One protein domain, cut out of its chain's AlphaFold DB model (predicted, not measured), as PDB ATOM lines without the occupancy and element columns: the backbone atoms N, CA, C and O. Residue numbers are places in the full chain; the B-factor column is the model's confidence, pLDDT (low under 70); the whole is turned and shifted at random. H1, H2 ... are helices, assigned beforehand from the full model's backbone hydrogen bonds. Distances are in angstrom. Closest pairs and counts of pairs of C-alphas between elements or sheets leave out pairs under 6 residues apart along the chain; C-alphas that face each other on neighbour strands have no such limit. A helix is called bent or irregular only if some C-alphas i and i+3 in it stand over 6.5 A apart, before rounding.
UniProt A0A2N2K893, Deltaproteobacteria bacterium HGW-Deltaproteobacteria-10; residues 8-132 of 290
ATOM      1  N   TRP A   8      28.507 -37.435  34.966       57.41
ATOM      2  CA  TRP A   8      27.177 -37.322  35.571       57.41
ATOM      3  C   TRP A   8      26.071 -37.922  34.701       57.41
ATOM      4  O   TRP A   8      25.153 -38.535  35.235       57.41
ATOM      5  N   SER A   9      26.193 -37.824  33.376       56.31
ATOM      6  CA  SER A   9      25.228 -38.394  32.430       56.31
ATOM      7  C   SER A   9      25.203 -39.921  32.481       56.31
ATOM      8  O   SER A   9      24.132 -40.524  32.434       56.31
ATOM      9  N   GLN A  10      26.370 -40.555  32.631       53.75
ATOM     10  CA  GLN A  10      26.469 -42.014  32.726       53.75
ATOM     11  C   GLN A  10      25.902 -42.567  34.040       53.75
ATOM     12  O   GLN A  10      25.337 -43.660  34.059       53.75
ATOM     13  N   LEU A  11      26.027 -41.809  35.132       53.47
ATOM     14  CA  LEU A  11      25.588 -42.209  36.471       53.47
ATOM     15  C   LEU A  11      24.053 -42.203  36.602       53.47
ATOM     16  O   LEU A  11      23.489 -43.036  37.306       53.47
ATOM     17  N   GLU A  12      23.373 -41.301  35.892       51.69
ATOM     18  CA  GLU A  12      21.908 -41.198  35.896       51.69
ATOM     19  C   GLU A  12      21.208 -42.188  34.969       51.69
ATOM     20  O   GLU A  12      20.147 -42.703  35.319       51.69
ATOM     21  N   ALA A  13      21.805 -42.501  33.816       54.62
ATOM     22  CA  ALA A  13      21.186 -43.353  32.800       54.62
ATOM     23  C   ALA A  13      20.896 -44.795  33.263       54.62
ATOM     24  O   ALA A  13      20.133 -45.497  32.604       54.62
ATOM     25  N   LYS A  14      21.503 -45.252  34.367       48.56
ATOM     26  CA  LYS A  14      21.434 -46.651  34.827       48.56
ATOM     27  C   LYS A  14      20.870 -46.832  36.248       48.56
ATOM     28  O   LYS A  14      20.839 -47.930  36.784       48.56
ATOM     29  N   GLY A  15      20.380 -45.766  36.885       44.81
ATOM     30  CA  GLY A  15      19.840 -45.841  38.250       44.81
ATOM     31  C   GLY A  15      20.900 -46.113  39.335       44.81
ATOM     32  O   GLY A  15      22.025 -46.535  39.076       44.81
ATOM     33  N   ALA A  16      20.548 -45.847  40.598       43.75
ATOM     34  CA  ALA A  16      21.515 -45.737  41.699       43.75
ATOM     35  C   ALA A  16      22.370 -47.001  41.947       43.75
ATOM     36  O   ALA A  16      23.535 -46.880  42.321       43.75
ATOM     37  N   PHE A  17      21.839 -48.205  41.714       36.72
ATOM     38  CA  PHE A  17      22.554 -49.458  41.994       36.72
ATOM     39  C   PHE A  17      23.481 -49.909  40.850       36.72
ATOM     40  O   PHE A  17      24.610 -50.317  41.117       36.72
ATOM     41  N   GLU A  18      23.063 -49.786  39.586       42.88
ATOM     42  CA  GLU A  18      23.923 -50.110  38.432       42.88
ATOM     43  C   GLU A  18      24.992 -49.028  38.218       42.88
ATOM     44  O   GLU A  18      26.106 -49.323  37.781       42.88
ATOM     45  N   SER A  19      24.700 -47.785  38.626       52.28
ATOM     46  CA  SER A  19      25.663 -46.683  38.617       52.28
ATOM     47  C   SER A  19      26.922 -46.995  39.444       52.28
ATOM     48  O   SER A  19      28.033 -46.698  39.014       52.28
ATOM     49  N   LEU A  20      26.795 -47.703  40.574       51.81
ATOM     50  CA  LEU A  20      27.935 -48.083  41.421       51.81
ATOM     51  C   LEU A  20      28.900 -49.063  40.735       51.81
ATOM     52  O   LEU A  20      30.100 -49.015  41.004       51.81
ATOM     53  N   GLN A  21      28.402 -49.925  39.842       52.97
ATOM     54  CA  GLN A  21      29.227 -50.899  39.116       52.97
ATOM     55  C   GLN A  21      30.035 -50.256  37.983       52.97
ATOM     56  O   GLN A  21      31.134 -50.714  37.676       52.97
ATOM     57  N   ILE A  22      29.512 -49.185  37.380       64.50
ATOM     58  CA  ILE A  22      30.182 -48.479  36.280       64.50
ATOM     59  C   ILE A  22      31.121 -47.376  36.770       64.50
ATOM     60  O   ILE A  22      32.045 -47.022  36.045       64.50
ATOM     61  N   ILE A  23      30.931 -46.855  37.993       68.25
ATOM     62  CA  ILE A  23      31.721 -45.747  38.561       68.25
ATOM     63  C   ILE A  23      33.237 -45.906  38.357       68.25
ATOM     64  O   ILE A  23      33.851 -44.924  37.944       68.25
ATOM     65  N   PRO A  24      33.870 -47.077  38.576       69.62
ATOM     66  CA  PRO A  24      35.302 -47.231  38.318       69.62
ATOM     67  C   PRO A  24      35.693 -46.960  36.856       69.62
ATOM     68  O   PRO A  24      36.696 -46.291  36.610       69.62
ATOM     69  N   PHE A  25      34.884 -47.413  35.893       74.88
ATOM     70  CA  PHE A  25      35.099 -47.175  34.461       74.88
ATOM     71  C   PHE A  25      34.872 -45.708  34.104       74.88
ATOM     72  O   PHE A  25      35.727 -45.097  33.472       74.88
ATOM     73  N   VAL A  26      33.786 -45.110  34.606       74.25
ATOM     74  CA  VAL A  26      33.494 -43.688  34.380       74.25
ATOM     75  C   VAL A  26      34.611 -42.810  34.951       74.25
ATOM     76  O   VAL A  26      35.074 -41.872  34.303       74.25
ATOM     77  N   LEU A  27      35.097 -43.109  36.160       77.50
ATOM     78  CA  LEU A  27      36.225 -42.399  36.767       77.50
ATOM     79  C   LEU A  27      37.498 -42.569  35.933       77.50
ATOM     80  O   LEU A  27      38.190 -41.579  35.690       77.50
ATOM     81  N   ALA A  28      37.801 -43.779  35.458       79.38
ATOM     82  CA  ALA A  28      38.962 -44.034  34.609       79.38
ATOM     83  C   ALA A  28      38.892 -43.275  33.269       79.38
ATOM     84  O   ALA A  28      39.874 -42.658  32.865       79.38
ATOM     85  N   GLU A  29      37.736 -43.242  32.607       77.69
ATOM     86  CA  GLU A  29      37.568 -42.541  31.326       77.69
ATOM     87  C   GLU A  29      37.558 -41.014  31.467       77.69
ATOM     88  O   GLU A  29      37.936 -40.301  30.532       77.69
ATOM     89  N   THR A  30      37.169 -40.502  32.639       79.81
ATOM     90  CA  THR A  30      37.078 -39.061  32.913       79.81
ATOM     91  C   THR A  30      38.302 -38.528  33.658       79.81
ATOM     92  O   THR A  30      39.123 -37.813  33.083       79.81
ATOM     93  N   LEU A  31      38.454 -38.860  34.942       80.06
ATOM     94  CA  LEU A  31      39.592 -38.441  35.761       80.06
ATOM     95  C   LEU A  31      40.884 -39.147  35.354       80.06
ATOM     96  O   LEU A  31      41.947 -38.541  35.468       80.06
ATOM     97  N   GLY A  32      40.814 -40.381  34.851       84.06
ATOM     98  CA  GLY A  32      42.013 -41.116  34.452       84.06
ATOM     99  C   GLY A  32      42.764 -40.426  33.317       84.06
ATOM    100  O   GLY A  32      43.980 -40.340  33.398       84.06
ATOM    101  N   LYS A  33      42.066 -39.811  32.350       84.38
ATOM    102  CA  LYS A  33      42.696 -38.969  31.311       84.38
ATOM    103  C   LYS A  33      43.389 -37.737  31.890       84.38
ATOM    104  O   LYS A  33      44.443 -37.339  31.415       84.38
ATOM    105  N   LYS A  34      42.798 -37.119  32.917       84.81
ATOM    106  CA  LYS A  34      43.358 -35.918  33.548       84.81
ATOM    107  C   LYS A  34      44.650 -36.215  34.315       84.81
ATOM    108  O   LYS A  34      45.552 -35.385  34.310       84.81
ATOM    109  N   TYR A  35      44.700 -37.346  35.011       84.69
ATOM    110  CA  TYR A  35      45.855 -37.745  35.825       84.69
ATOM    111  C   TYR A  35      46.774 -38.747  35.124       84.69
ATOM    112  O   TYR A  35      47.653 -39.297  35.777       84.69
ATOM    113  N   ASP A  36      46.523 -39.025  33.842       89.19
ATOM    114  CA  ASP A  36      47.183 -40.073  33.058       89.19
ATOM    115  C   ASP A  36      47.282 -41.424  33.801       89.19
ATOM    116  O   ASP A  36      48.289 -42.124  33.793       89.19
ATOM    117  N   SER A  37      46.232 -41.769  34.555       87.69
ATOM    118  CA  SER A  37      46.215 -42.978  35.378       87.69
ATOM    119  C   SER A  37      44.801 -43.352  35.842       87.69
ATOM    120  O   SER A  37      44.199 -42.694  36.701       87.69
ATOM    121  N   ALA A  38      44.321 -44.510  35.382       87.19
ATOM    122  CA  ALA A  38      43.076 -45.125  35.849       87.19
ATOM    123  C   ALA A  38      43.105 -45.508  37.346       87.19
ATOM    124  O   ALA A  38      42.076 -45.473  38.024       87.19
ATOM    125  N   ASN A  39      44.288 -45.819  37.889       87.31
ATOM    126  CA  ASN A  39      44.456 -46.182  39.300       87.31
ATOM    127  C   ASN A  39      44.216 -44.979  40.223       87.31
ATOM    128  O   ASN A  39      43.433 -45.074  41.163       87.31
ATOM    129  N   LEU A  40      44.819 -43.827  39.915       88.31
ATOM    130  CA  LEU A  40      44.561 -42.556  40.610       88.31
ATOM    131  C   LEU A  40      43.084 -42.143  40.541       88.31
ATOM    132  O   LEU A  40      42.519 -41.703  41.540       88.31
ATOM    133  N   ALA A  41      42.428 -42.336  39.396       87.44
ATOM    134  CA  ALA A  41      40.996 -42.080  39.277       87.44
ATOM    135  C   ALA A  41      40.154 -43.011  40.168       87.44
ATOM    136  O   ALA A  41      39.211 -42.566  40.823       87.44
ATOM    137  N   THR A  42      40.528 -44.288  40.245       85.75
ATOM    138  CA  THR A  42      39.883 -45.268  41.132       85.75
ATOM    139  C   THR A  42      40.123 -44.929  42.604       85.75
ATOM    140  O   THR A  42      39.191 -44.991  43.406       85.75
ATOM    141  N   LEU A  43      41.337 -44.499  42.966       87.12
ATOM    142  CA  LEU A  43      41.675 -44.047  44.316       87.12
ATOM    143  C   LEU A  43      40.778 -42.883  44.756       87.12
ATOM    144  O   LEU A  43      40.264 -42.900  45.874       87.12
ATOM    145  N   PHE A  44      40.518 -41.915  43.873       86.75
ATOM    146  CA  PHE A  44      39.559 -40.847  44.154       86.75
ATOM    147  C   PHE A  44      38.152 -41.393  44.464       86.75
ATOM    148  O   PHE A  44      37.519 -40.959  45.429       86.75
ATOM    149  N   GLY A  45      37.684 -42.387  43.703       83.12
ATOM    150  CA  GLY A  45      36.416 -43.078  43.968       83.12
ATOM    151  C   GLY A  45      36.374 -43.746  45.346       83.12
ATOM    152  O   GLY A  45      35.420 -43.557  46.099       83.12
ATOM    153  N   VAL A  46      37.443 -44.448  45.730       84.31
ATOM    154  CA  VAL A  46      37.572 -45.060  47.065       84.31
ATOM    155  C   VAL A  46      37.517 -43.998  48.169       84.31
ATOM    156  O   VAL A  46      36.834 -44.186  49.178       84.31
ATOM    157  N   ILE A  47      38.176 -42.853  47.967       86.62
ATOM    158  CA  ILE A  47      38.181 -41.732  48.917       86.62
ATOM    159  C   ILE A  47      36.782 -41.108  49.069       86.62
ATOM    160  O   ILE A  47      36.392 -40.689  50.164       86.62
ATOM    161  N   MET A  48      35.987 -41.054  47.999       82.38
ATOM    162  CA  MET A  48      34.591 -40.598  48.061       82.38
ATOM    163  C   MET A  48      33.725 -41.525  48.925       82.38
ATOM    164  O   MET A  48      32.919 -41.053  49.733       82.38
ATOM    165  N   SER A  49      33.950 -42.836  48.822       79.75
ATOM    166  CA  SER A  49      33.241 -43.869  49.585       79.75
ATOM    167  C   SER A  49      33.751 -44.056  51.018       79.75
ATOM    168  O   SER A  49      33.276 -44.948  51.723       79.75
ATOM    169  N   MET A  50      34.693 -43.227  51.488       82.19
ATOM    170  CA  MET A  50      35.240 -43.358  52.838       82.19
ATOM    171  C   MET A  50      34.149 -43.260  53.916       82.19
ATOM    172  O   MET A  50      33.319 -42.342  53.891       82.19
ATOM    173  N   PRO A  51      34.170 -44.153  54.917       81.00
ATOM    174  CA  PRO A  51      33.226 -44.100  56.020       81.00
ATOM    175  C   PRO A  51      33.518 -42.911  56.956       81.00
ATOM    176  O   PRO A  51      34.637 -42.403  57.049       81.00
ATOM    177  N   ASN A  52      32.493 -42.452  57.682       79.50
ATOM    178  CA  ASN A  52      32.581 -41.252  58.529       79.50
ATOM    179  C   ASN A  52      33.646 -41.352  59.634       79.50
ATOM    180  O   ASN A  52      34.277 -40.350  59.965       79.50
ATOM    181  N   ASN A  53      33.878 -42.540  60.191       80.50
ATOM    182  CA  ASN A  53      34.927 -42.779  61.188       80.50
ATOM    183  C   ASN A  53      36.337 -42.502  60.633       80.50
ATOM    184  O   ASN A  53      37.191 -41.978  61.351       80.50
ATOM    185  N   LEU A  54      36.576 -42.783  59.351       82.00
ATOM    186  CA  LEU A  54      37.851 -42.479  58.710       82.00
ATOM    187  C   LEU A  54      38.005 -40.970  58.473       82.00
ATOM    188  O   LEU A  54      39.077 -40.430  58.725       82.00
ATOM    189  N   ARG A  55      36.921 -40.254  58.137       83.44
ATOM    190  CA  ARG A  55      36.920 -38.775  58.076       83.44
ATOM    191  C   ARG A  55      37.207 -38.133  59.437       83.44
ATOM    192  O   ARG A  55      38.012 -37.211  59.519       83.44
ATOM    193  N   LYS A  56      36.607 -38.648  60.521       84.75
ATOM    194  CA  LYS A  56      36.945 -38.224  61.894       84.75
ATOM    195  C   LYS A  56      38.431 -38.444  62.181       84.75
ATOM    196  O   LYS A  56      39.070 -37.592  62.784       84.75
ATOM    197  N   SER A  57      38.981 -39.568  61.728       88.44
ATOM    198  CA  SER A  57      40.397 -39.894  61.916       88.44
ATOM    199  C   SER A  57      41.313 -38.959  61.127       88.44
ATOM    200  O   SER A  57      42.318 -38.505  61.668       88.44
ATOM    201  N   ALA A  58      40.947 -38.603  59.897       88.62
ATOM    202  CA  ALA A  58      41.650 -37.610  59.089       88.62
ATOM    203  C   ALA A  58      41.635 -36.212  59.734       88.62
ATOM    204  O   ALA A  58      42.657 -35.531  59.790       88.62
ATOM    205  N   ALA A  59      40.505 -35.811  60.325       86.12
ATOM    206  CA  ALA A  59      40.410 -34.542  61.042       86.12
ATOM    207  C   ALA A  59      41.403 -34.448  62.217       86.12
ATOM    208  O   ALA A  59      41.933 -33.368  62.478       86.12
ATOM    209  N   ARG A  60      41.710 -35.571  62.887       88.19
ATOM    210  CA  ARG A  60      42.670 -35.621  64.009       88.19
ATOM    211  C   ARG A  60      44.127 -35.414  63.599       88.19
ATOM    212  O   ARG A  60      44.934 -35.075  64.455       88.19
ATOM    213  N   ILE A  61      44.464 -35.594  62.323       88.25
ATOM    214  CA  ILE A  61      45.806 -35.303  61.787       88.25
ATOM    215  C   ILE A  61      45.859 -33.964  61.041       88.25
ATOM    216  O   ILE A  61      46.817 -33.689  60.331       88.25
ATOM    217  N   GLY A  62      44.828 -33.125  61.184       85.00
ATOM    218  CA  GLY A  62      44.785 -31.789  60.586       85.00
ATOM    219  C   GLY A  62      44.093 -31.713  59.223       85.00
ATOM    220  O   GLY A  62      43.826 -30.610  58.743       85.00
ATOM    221  N   ILE A  63      43.688 -32.844  58.633       83.69
ATOM    222  CA  ILE A  63      42.907 -32.857  57.390       83.69
ATOM    223  C   ILE A  63      41.448 -32.565  57.743       83.69
ATOM    224  O   ILE A  63      40.623 -33.453  57.944       83.69
ATOM    225  N   LYS A  64      41.125 -31.281  57.891       75.88
ATOM    226  CA  LYS A  64      39.770 -30.829  58.224       75.88
ATOM    227  C   LYS A  64      38.908 -30.726  56.971       75.88
ATOM    228  O   LYS A  64      39.362 -30.215  55.941       75.88
ATOM    229  N   ALA A  65      37.653 -31.159  57.092       70.44
ATOM    230  CA  ALA A  65      36.633 -30.875  56.094       70.44
ATOM    231  C   ALA A  65      36.441 -29.353  55.969       70.44
ATOM    232  O   ALA A  65      36.458 -28.652  56.987       70.44
ATOM    233  N   PRO A  66      36.278 -28.827  54.747       70.94
ATOM    234  CA  PRO A  66      35.986 -27.416  54.561       70.94
ATOM    235  C   PRO A  66      34.648 -27.059  55.225       70.94
ATOM    236  O   PRO A  66      33.677 -27.813  55.141       70.94
ATOM    237  N   PHE A  67      34.598 -25.904  55.896       74.88
ATOM    238  CA  PHE A  67      33.373 -25.384  56.516       74.88
ATOM    239  C   PHE A  67      32.273 -25.227  55.460       74.88
ATOM    240  O   PHE A  67      32.573 -24.782  54.356       74.88
ATOM    241  N   PHE A  68      31.011 -25.549  55.758       69.00
ATOM    242  CA  PHE A  68      29.943 -25.542  54.743       69.00
ATOM    243  C   PHE A  68      29.840 -24.198  53.997       69.00
ATOM    244  O   PHE A  68      29.812 -24.186  52.768       69.00
ATOM    245  N   ALA A  69      29.930 -23.063  54.703       72.75
ATOM    246  CA  ALA A  69      29.866 -21.739  54.076       72.75
ATOM    247  C   ALA A  69      31.100 -21.379  53.227       72.75
ATOM    248  O   ALA A  69      31.031 -20.457  52.421       72.75
ATOM    249  N   SER A  70      32.210 -22.124  53.329       74.62
ATOM    250  CA  SER A  70      33.373 -21.922  52.445       74.62
ATOM    251  C   SER A  70      33.044 -22.165  50.972       74.62
ATOM    252  O   SER A  70      33.834 -21.822  50.106       74.62
ATOM    253  N   ILE A  71      31.888 -22.762  50.672       75.19
ATOM    254  CA  ILE A  71      31.403 -22.885  49.304       75.19
ATOM    255  C   ILE A  71      31.155 -21.526  48.642       75.19
ATOM    256  O   ILE A  71      31.389 -21.376  47.447       75.19
ATOM    257  N   LEU A  72      30.742 -20.527  49.428       78.31
ATOM    258  CA  LEU A  72      30.482 -19.169  48.956       78.31
ATOM    259  C   LEU A  72      31.766 -18.478  48.480       78.31
ATOM    260  O   LEU A  72      31.699 -17.537  47.699       78.31
ATOM    261  N   LEU A  73      32.931 -18.976  48.908       79.31
ATOM    262  CA  LEU A  73      34.245 -18.512  48.461       79.31
ATOM    263  C   LEU A  73      34.650 -19.100  47.097       79.31
ATOM    264  O   LEU A  73      35.654 -18.683  46.531       79.31
ATOM    265  N   GLU A  74      33.889 -20.059  46.559       80.94
ATOM    266  CA  GLU A  74      34.163 -20.727  45.281       80.94
ATOM    267  C   GLU A  74      32.988 -20.546  44.291       80.94
ATOM    268  O   GLU A  74      32.373 -21.534  43.863       80.94
ATOM    269  N   PRO A  75      32.654 -19.299  43.892       83.38
ATOM    270  CA  PRO A  75      31.473 -18.998  43.074       83.38
ATOM    271  C   PRO A  75      31.485 -19.721  41.721       83.38
ATOM    272  O   PRO A  75      30.438 -20.122  41.216       83.38
ATOM    273  N   GLU A  76      32.669 -19.987  41.164       83.88
ATOM    274  CA  GLU A  76      32.806 -20.781  39.943       83.88
ATOM    275  C   GLU A  76      32.300 -22.220  40.094       83.88
ATOM    276  O   GLU A  76      31.707 -22.761  39.162       83.88
ATOM    277  N   LYS A  77      32.537 -22.872  41.242       79.81
ATOM    278  CA  LYS A  77      32.068 -24.249  41.465       79.81
ATOM    279  C   LYS A  77      30.551 -24.289  41.610       79.81
ATOM    280  O   LYS A  77      29.931 -25.207  41.078       79.81
ATOM    281  N   ILE A  78      29.970 -23.283  42.265       84.75
ATOM    282  CA  ILE A  78      28.517 -23.111  42.367       84.75
ATOM    283  C   ILE A  78      27.929 -22.957  40.964       84.75
ATOM    284  O   ILE A  78      27.085 -23.758  40.568       84.75
ATOM    285  N   LEU A  79      28.430 -21.999  40.180       87.06
ATOM    286  CA  LEU A  79      27.946 -21.752  38.823       87.06
ATOM    287  C   LEU A  79      28.037 -23.012  37.953       87.06
ATOM    288  O   LEU A  79      27.059 -23.390  37.319       87.06
ATOM    289  N   ARG A  80      29.172 -23.724  37.990       81.31
ATOM    290  CA  ARG A  80      29.350 -24.989  37.258       81.31
ATOM    291  C   ARG A  80      28.353 -26.064  37.687       81.31
ATOM    292  O   ARG A  80      27.851 -26.775  36.820       81.31
ATOM    293  N   ALA A  81      28.064 -26.192  38.982       82.44
ATOM    294  CA  ALA A  81      27.076 -27.148  39.477       82.44
ATOM    295  C   ALA A  81      25.668 -26.809  38.970       82.44
ATOM    296  O   ALA A  81      24.981 -27.702  38.486       82.44
ATOM    297  N   PHE A  82      25.273 -25.530  38.982       87.62
ATOM    298  CA  PHE A  82      23.995 -25.078  38.423       87.62
ATOM    299  C   PHE A  82      23.908 -25.290  36.907       87.62
ATOM    300  O   PHE A  82      22.914 -25.824  36.417       87.62
ATOM    301  N   THR A  83      24.950 -24.932  36.150       84.69
ATOM    302  CA  THR A  83      24.992 -25.161  34.698       84.69
ATOM    303  C   THR A  83      24.890 -26.649  34.369       84.69
ATOM    304  O   THR A  83      24.127 -27.029  33.486       84.69
ATOM    305  N   ALA A  84      25.622 -27.502  35.092       75.06
ATOM    306  CA  ALA A  84      25.547 -28.948  34.924       75.06
ATOM    307  C   ALA A  84      24.165 -29.492  35.316       75.06
ATOM    308  O   ALA A  84      23.610 -30.304  34.585       75.06
ATOM    309  N   ALA A  85      23.581 -29.014  36.416       79.50
ATOM    310  CA  ALA A  85      22.256 -29.428  36.865       79.50
ATOM    311  C   ALA A  85      21.174 -29.126  35.818       79.50
ATOM    312  O   ALA A  85      20.346 -29.982  35.514       79.50
ATOM    313  N   LEU A  86      21.226 -27.942  35.200       85.06
ATOM    314  CA  LEU A  86      20.327 -27.562  34.109       85.06
ATOM    315  C   LEU A  86      20.589 -28.377  32.835       85.06
ATOM    316  O   LEU A  86      19.646 -28.880  32.227       85.06
ATOM    317  N   ARG A  87      21.862 -28.539  32.449       77.94
ATOM    318  CA  ARG A  87      22.269 -29.282  31.244       77.94
ATOM    319  C   ARG A  87      21.844 -30.747  31.303       77.94
ATOM    320  O   ARG A  87      21.368 -31.275  30.306       77.94
ATOM    321  N   TYR A  88      22.014 -31.384  32.458       74.50
ATOM    322  CA  TYR A  88      21.715 -32.802  32.658       74.50
ATOM    323  C   TYR A  88      20.318 -33.050  33.235       74.50
ATOM    324  O   TYR A  88      19.917 -34.199  33.357       74.50
ATOM    325  N   ARG A  89      19.557 -31.991  33.551       79.81
ATOM    326  CA  ARG A  89      18.244 -32.073  34.218       79.81
ATOM    327  C   ARG A  89      18.304 -32.909  35.502       79.81
ATOM    328  O   ARG A  89      17.436 -33.732  35.773       79.81
ATOM    329  N   SER A  90      19.343 -32.648  36.289       77.44
ATOM    330  CA  SER A  90      19.767 -33.464  37.420       77.44
ATOM    331  C   SER A  90      20.090 -32.626  38.641       77.44
ATOM    332  O   SER A  90      20.721 -31.577  38.530       77.44
ATOM    333  N   ILE A  91      19.774 -33.135  39.829       78.94
ATOM    334  CA  ILE A  91      20.272 -32.557  41.083       78.94
ATOM    335  C   ILE A  91      21.653 -33.100  41.487       78.94
ATOM    336  O   ILE A  91      22.305 -32.523  42.356       78.94
ATOM    337  N   MET A  92      22.134 -34.183  40.865       71.81
ATOM    338  CA  MET A  92      23.383 -34.854  41.248       71.81
ATOM    339  C   MET A  92      24.633 -33.968  41.178       71.81
ATOM    340  O   MET A  92      25.472 -34.095  42.069       71.81
ATOM    341  N   PRO A  93      24.786 -33.021  40.231       80.25
ATOM    342  CA  PRO A  93      25.923 -32.098  40.239       80.25
ATOM    343  C   PRO A  93      26.066 -31.279  41.532       80.25
ATOM    344  O   PRO A  93      27.184 -30.910  41.897       80.25
ATOM    345  N   PHE A  94      24.980 -31.051  42.282       82.62
ATOM    346  CA  PHE A  94      25.050 -30.411  43.598       82.62
ATOM    347  C   PHE A  94      25.697 -31.304  44.668       82.62
ATOM    348  O   PHE A  94      26.199 -30.787  45.663       82.62
ATOM    349  N   ALA A  95      25.800 -32.623  44.467       79.12
ATOM    350  CA  ALA A  95      26.548 -33.502  45.366       79.12
ATOM    351  C   ALA A  95      28.032 -33.097  45.462       79.12
ATOM    352  O   ALA A  95      28.639 -33.219  46.528       79.12
ATOM    353  N   ALA A  96      28.605 -32.529  44.391       75.56
ATOM    354  CA  ALA A  96      29.981 -32.024  44.377       75.56
ATOM    355  C   ALA A  96      30.219 -30.856  45.353       75.56
ATOM    356  O   ALA A  96      31.357 -30.571  45.725       75.56
ATOM    357  N   LEU A  97      29.144 -30.187  45.770       81.12
ATOM    358  CA  LEU A  97      29.161 -29.062  46.696       81.12
ATOM    359  C   LEU A  97      29.080 -29.500  48.166       81.12
ATOM    360  O   LEU A  97      29.300 -28.694  49.072       81.12
ATOM    361  N   THR A  98      28.794 -30.778  48.417       82.62
ATOM    362  CA  THR A  98      28.669 -31.310  49.775       82.62
ATOM    363  C   THR A  98      30.016 -31.280  50.513       82.62
ATOM    364  O   THR A  98      31.071 -31.498  49.901       82.62
ATOM    365  N   PRO A  99      30.024 -31.060  51.843       80.38
ATOM    366  CA  PRO A  99      31.248 -31.121  52.645       80.38
ATOM    367  C   PRO A  99      32.031 -32.428  52.467       80.38
ATOM    368  O   PRO A  99      33.259 -32.427  52.513       80.38
ATOM    369  N   GLN A 100      31.322 -33.538  52.241       78.50
ATOM    370  CA  GLN A 100      31.887 -34.869  52.058       78.50
ATOM    371  C   GLN A 100      32.732 -34.951  50.786       78.50
ATOM    372  O   GLN A 100      33.900 -35.325  50.867       78.50
ATOM    373  N   VAL A 101      32.179 -34.564  49.631       80.88
ATOM    374  CA  VAL A 101      32.912 -34.611  48.355       80.88
ATOM    375  C   VAL A 101      34.082 -33.633  48.363       80.88
ATOM    376  O   VAL A 101      35.168 -33.968  47.898       80.88
ATOM    377  N   ARG A 102      33.912 -32.450  48.958       81.88
ATOM    378  CA  ARG A 102      34.994 -31.460  49.064       81.88
ATOM    379  C   ARG A 102      36.126 -31.918  49.981       81.88
ATOM    380  O   ARG A 102      37.292 -31.686  49.676       81.88
ATOM    381  N   PHE A 103      35.805 -32.596  51.084       85.06
ATOM    382  CA  PHE A 103      36.812 -33.253  51.913       85.06
ATOM    383  C   PHE A 103      37.578 -34.321  51.115       85.06
ATOM    384  O   PHE A 103      38.804 -34.347  51.163       85.06
ATOM    385  N   SER A 104      36.868 -35.155  50.351       85.25
ATOM    386  CA  SER A 104      37.471 -36.183  49.495       85.25
ATOM    387  C   SER A 104      38.365 -35.584  48.399       85.25
ATOM    388  O   SER A 104      39.463 -36.085  48.179       85.25
ATOM    389  N   GLU A 105      37.952 -34.479  47.766       85.19
ATOM    390  CA  GLU A 105      38.767 -33.712  46.807       85.19
ATOM    391  C   GLU A 105      40.056 -33.206  47.466       85.19
ATOM    392  O   GLU A 105      41.140 -33.431  46.931       85.19
ATOM    393  N   LYS A 106      39.955 -32.605  48.657       85.94
ATOM    394  CA  LYS A 106      41.114 -32.108  49.408       85.94
ATOM    395  C   LYS A 106      42.080 -33.227  49.797       85.94
ATOM    396  O   LYS A 106      43.270 -33.107  49.537       85.94
ATOM    397  N   LEU A 107      41.578 -34.313  50.387       88.19
ATOM    398  CA  LEU A 107      42.406 -35.455  50.784       88.19
ATOM    399  C   LEU A 107      43.103 -36.088  49.575       88.19
ATOM    400  O   LEU A 107      44.270 -36.454  49.656       88.19
ATOM    401  N   PHE A 108      42.406 -36.190  48.444       89.75
ATOM    402  CA  PHE A 108      42.998 -36.709  47.221       89.75
ATOM    403  C   PHE A 108      44.113 -35.802  46.684       89.75
ATOM    404  O   PHE A 108      45.156 -36.313  46.292       89.75
ATOM    405  N   GLN A 109      43.937 -34.475  46.700       88.44
ATOM    406  CA  GLN A 109      45.013 -33.551  46.317       88.44
ATOM    407  C   GLN A 109      46.223 -33.643  47.246       88.44
ATOM    408  O   GLN A 109      47.351 -33.675  46.764       88.44
ATOM    409  N   GLU A 110      45.992 -33.746  48.553       88.88
ATOM    410  CA  GLU A 110      47.067 -33.910  49.532       88.88
ATOM    411  C   GLU A 110      47.880 -35.184  49.249       88.88
ATOM    412  O   GLU A 110      49.105 -35.136  49.174       88.88
ATOM    413  N   LEU A 111      47.199 -36.301  48.968       89.88
ATOM    414  CA  LEU A 111      47.841 -37.562  48.588       89.88
ATOM    415  C   LEU A 111      48.663 -37.446  47.301       89.88
ATOM    416  O   LEU A 111      49.765 -37.976  47.240       89.88
ATOM    417  N   LEU A 112      48.153 -36.748  46.280       90.19
ATOM    418  CA  LEU A 112      48.903 -36.527  45.038       90.19
ATOM    419  C   LEU A 112      50.179 -35.705  45.264       90.19
ATOM    420  O   LEU A 112      51.154 -35.901  44.544       90.19
ATOM    421  N   SER A 113      50.174 -34.800  46.246       91.56
ATOM    422  CA  SER A 113      51.356 -34.006  46.605       91.56
ATOM    423  C   SER A 113      52.392 -34.751  47.458       91.56
ATOM    424  O   SER A 113      53.500 -34.248  47.597       91.56
ATOM    425  N   HIS A 114      52.060 -35.946  47.966       91.31
ATOM    426  CA  HIS A 114      52.933 -36.789  48.794       91.31
ATOM    427  C   HIS A 114      53.119 -38.174  48.141       91.31
ATOM    428  O   HIS A 114      52.524 -39.160  48.597       91.31
ATOM    429  N   PRO A 115      53.900 -38.291  47.047       88.56
ATOM    430  CA  PRO A 115      54.136 -39.569  46.364       88.56
ATOM    431  C   PRO A 115      54.824 -40.625  47.248       88.56
ATOM    432  O   PRO A 115      54.678 -41.821  47.000       88.56
ATOM    433  N   GLU A 116      55.533 -40.207  48.296       93.06
ATOM    434  CA  GLU A 116      56.100 -41.059  49.345       93.06
ATOM    435  C   GLU A 116      55.042 -41.684  50.274       93.06
ATOM    436  O   GLU A 116      55.343 -42.600  51.040       93.06
ATOM    437  N   GLY A 117      53.793 -41.224  50.177       90.12
ATOM    438  CA  GLY A 117      52.684 -41.612  51.035       90.12
ATOM    439  C   GLY A 117      52.572 -40.736  52.282       90.12
ATOM    440  O   GLY A 117      53.531 -40.145  52.762       90.12
ATOM    441  N   MET A 118      51.365 -40.669  52.842       89.94
ATOM    442  CA  MET A 118      51.094 -39.897  54.053       89.94
ATOM    443  C   MET A 118      50.120 -40.629  54.973       89.94
ATOM    444  O   MET A 118      49.318 -41.464  54.542       89.94
ATOM    445  N   TRP A 119      50.129 -40.264  56.253       90.12
ATOM    446  CA  TRP A 119      49.055 -40.650  57.161       90.12
ATOM    447  C   TRP A 119      47.750 -39.989  56.712       90.12
ATOM    448  O   TRP A 119      47.699 -38.776  56.553       90.12
ATOM    449  N   ILE A 120      46.684 -40.773  56.542       87.56
ATOM    450  CA  ILE A 120      45.350 -40.266  56.155       87.56
ATOM    451  C   ILE A 120      44.355 -40.232  57.321       87.56
ATOM    452  O   ILE A 120      43.208 -39.816  57.165       87.56
ATOM    453  N   GLY A 121      44.777 -40.668  58.506       89.25
ATOM    454  CA  GLY A 121      43.992 -40.546  59.722       89.25
ATOM    455  C   GLY A 121      44.703 -41.078  60.958       89.25
ATOM    456  O   GLY A 121      45.585 -41.927  60.869       89.25
ATOM    457  N   LYS A 122      44.282 -40.582  62.123       90.94
ATOM    458  CA  LYS A 122      44.718 -41.047  63.443       90.94
ATOM    459  C   LYS A 122      43.510 -41.494  64.257       90.94
ATOM    460  O   LYS A 122      42.496 -40.792  64.332       90.94
ATOM    461  N   LEU A 123      43.613 -42.678  64.852       88.69
ATOM    462  CA  LEU A 123      42.612 -43.173  65.789       88.69
ATOM    463  C   LEU A 123      42.693 -42.388  67.102       88.69
ATOM    464  O   LEU A 123      43.770 -41.988  67.539       88.69
ATOM    465  N   ASP A 124      41.537 -42.162  67.712       89.69
ATOM    466  CA  ASP A 124      41.453 -41.671  69.084       89.69
ATOM    467  C   ASP A 124      41.688 -42.856  70.014       89.69
ATOM    468  O   ASP A 124      40.793 -43.680  70.171       89.69
ATOM    469  N   ILE A 125      42.905 -42.992  70.539       89.12
ATOM    470  CA  ILE A 125      43.291 -44.138  71.374       89.12
ATOM    471  C   ILE A 125      42.529 -44.109  72.704       89.12
ATOM    472  O   ILE A 125      42.098 -45.155  73.174       89.12
ATOM    473  N   GLU A 126      42.313 -42.923  73.271       91.19
ATOM    474  CA  GLU A 126      41.635 -42.751  74.560       91.19
ATOM    475  C   GLU A 126      40.117 -42.958  74.437       91.19
ATOM    476  O   GLU A 126      39.473 -43.494  75.336       91.19
ATOM    477  N   GLY A 127      39.531 -42.559  73.305       89.44
ATOM    478  CA  GLY A 127      38.097 -42.655  73.038       89.44
ATOM    479  C   GLY A 127      37.661 -43.804  72.128       89.44
ATOM    480  O   GLY A 127      36.480 -43.851  71.774       89.44
ATOM    481  N   ASN A 128      38.554 -44.717  71.724       88.81
ATOM    482  CA  ASN A 128      38.263 -45.745  70.710       88.81
ATOM    483  C   ASN A 128      37.060 -46.634  71.064       88.81
ATOM    484  O   ASN A 128      36.312 -47.026  70.167       88.81
ATOM    485  N   MET A 129      36.821 -46.889  72.353       92.38
ATOM    486  CA  MET A 129      35.703 -47.709  72.822       92.38
ATOM    487  C   MET A 129      34.346 -47.141  72.381       92.38
ATOM    488  O   MET A 129      33.432 -47.900  72.078       92.38
ATOM    489  N   LYS A 130      34.220 -45.816  72.209       89.88
ATOM    490  CA  LYS A 130      32.985 -45.168  71.720       89.88
ATOM    491  C   LYS A 130      32.575 -45.632  70.316       89.88
ATOM    492  O   LYS A 130      31.399 -45.556  69.968       89.88
ATOM    493  N   GLU A 131      33.530 -46.103  69.516       86.81
ATOM    494  CA  GLU A 131      33.306 -46.584  68.148       86.81
ATOM    495  C   GLU A 131      33.012 -48.099  68.099       86.81
ATOM    496  O   GLU A 131      32.680 -48.630  67.035       86.81
ATOM    497  N   VAL A 132      33.077 -48.803  69.237       90.56
ATOM    498  CA  VAL A 132      32.641 -50.200  69.335       90.56
ATOM    499  C   VAL A 132      31.134 -50.270  69.068       90.56
ATOM    500  O   VAL A 132      30.341 -49.456  69.549       90.56
TER     501      VAL A 132
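What this domain is: This is residues 8 to 132 of the 290 residues of a protein of Deltaproteobacteria bacterium HGW-Deltaproteobacteria-10 (UniProt A0A2N2K893). Helices H1, H2, H3, H8 and H7 make a loose ring round a gap, with H6 folded along the outside of H7 as a helical hairpin and H5 at the corner beyond H6. H4 lies near H8, and from H8 a long link leads to small H9 at the end of the printed part, where residues 125 to 130 stick out free. The 125 printed residues have nine named helices, H1 to H9 in that order, and no named strand; the class is all helix. The whole is only just compact, close to loose, with a radius of gyration of the C-alphas of 16.1 A, and its spans of 49 by 32 by 30 A make it only just elongated.

How they stand to each other: H1, residues 8 to 12, touches residues 19 to 26 of H2, residues 15 to 34; their closest C-alphas, of Leu 11 and Ser 19, are 5.0 A apart. H2 has a kink of 63 degrees near residue 22 and is irregular, with C-alphas 21 and 24 7.1 A apart. Its residues 23 to 32 touch H3, residues 38 to 48, closest at the C-alphas of Gly 32 and Ala 38, 4.4 A, at a steep tilt of 49 degrees, opposite ways. H3 touches H8, residues 99 to 113, closest at the C-alphas of Met 48 and Ser 104, 5.5 A, at a steep tilt of 39 degrees, opposite ways. H4, residues 52 to 60, is near H8, with 8 pairs of C-alphas within 10 A. H5, residues 68 to 73, and H6, residues 75 to 88, only just touch, with 3 pairs of C-alphas within 8 A, and only at the corner. H6 and H7, residues 92 to 97, form a hairpin at a shallow tilt of 8 degrees, opposite ways; their closest C-alphas, of Ala 81 and Pro 93, are 5.1 A apart. H1 is close to H7 but not clearly touching, with C-alphas of Trp 8 and Pro 93 closest, 7.1 A. H7 and H8 are also close but not clearly touching, closest at the C-alphas of Ala 96 and Arg 102, 6.9 A. H9, residues 128 to 131, is only just apart from H4, with closest C-alphas 8.1 A. Each O i to N i+4 pair is within hydrogen-bond range in H1, H3, H4, H6 and H8; H2 has 10 of 16, H5 and H7 each 0 of 2 but 3 of 3 O i to N i+3 pairs, and H9 is too short for an O i to N i+4 pair.

Where its parts are: H1 begins at C-alpha 8, (27.177, -37.322, 35.571). H2 measures 26.0 A, H3 15.5 A, H4 12.8 A, H6 19.9 A and H8 21.2 A from first to last C-alpha. H8 begins at C-alpha 99, (31.248, -31.121, 52.645), and H9 ends at C-alpha 131, (33.306, -46.584, 68.148).

The domain as a whole: The two C-alphas farthest apart, of Arg 87 and Glu 126, are 49.3 A apart. The link from H8 to H9, residues 114 to 127, is long, and the printed part has no cut. The mean pLDDT of the printed part is 79.4; residues 8 to 24 and residue 68 are under 70.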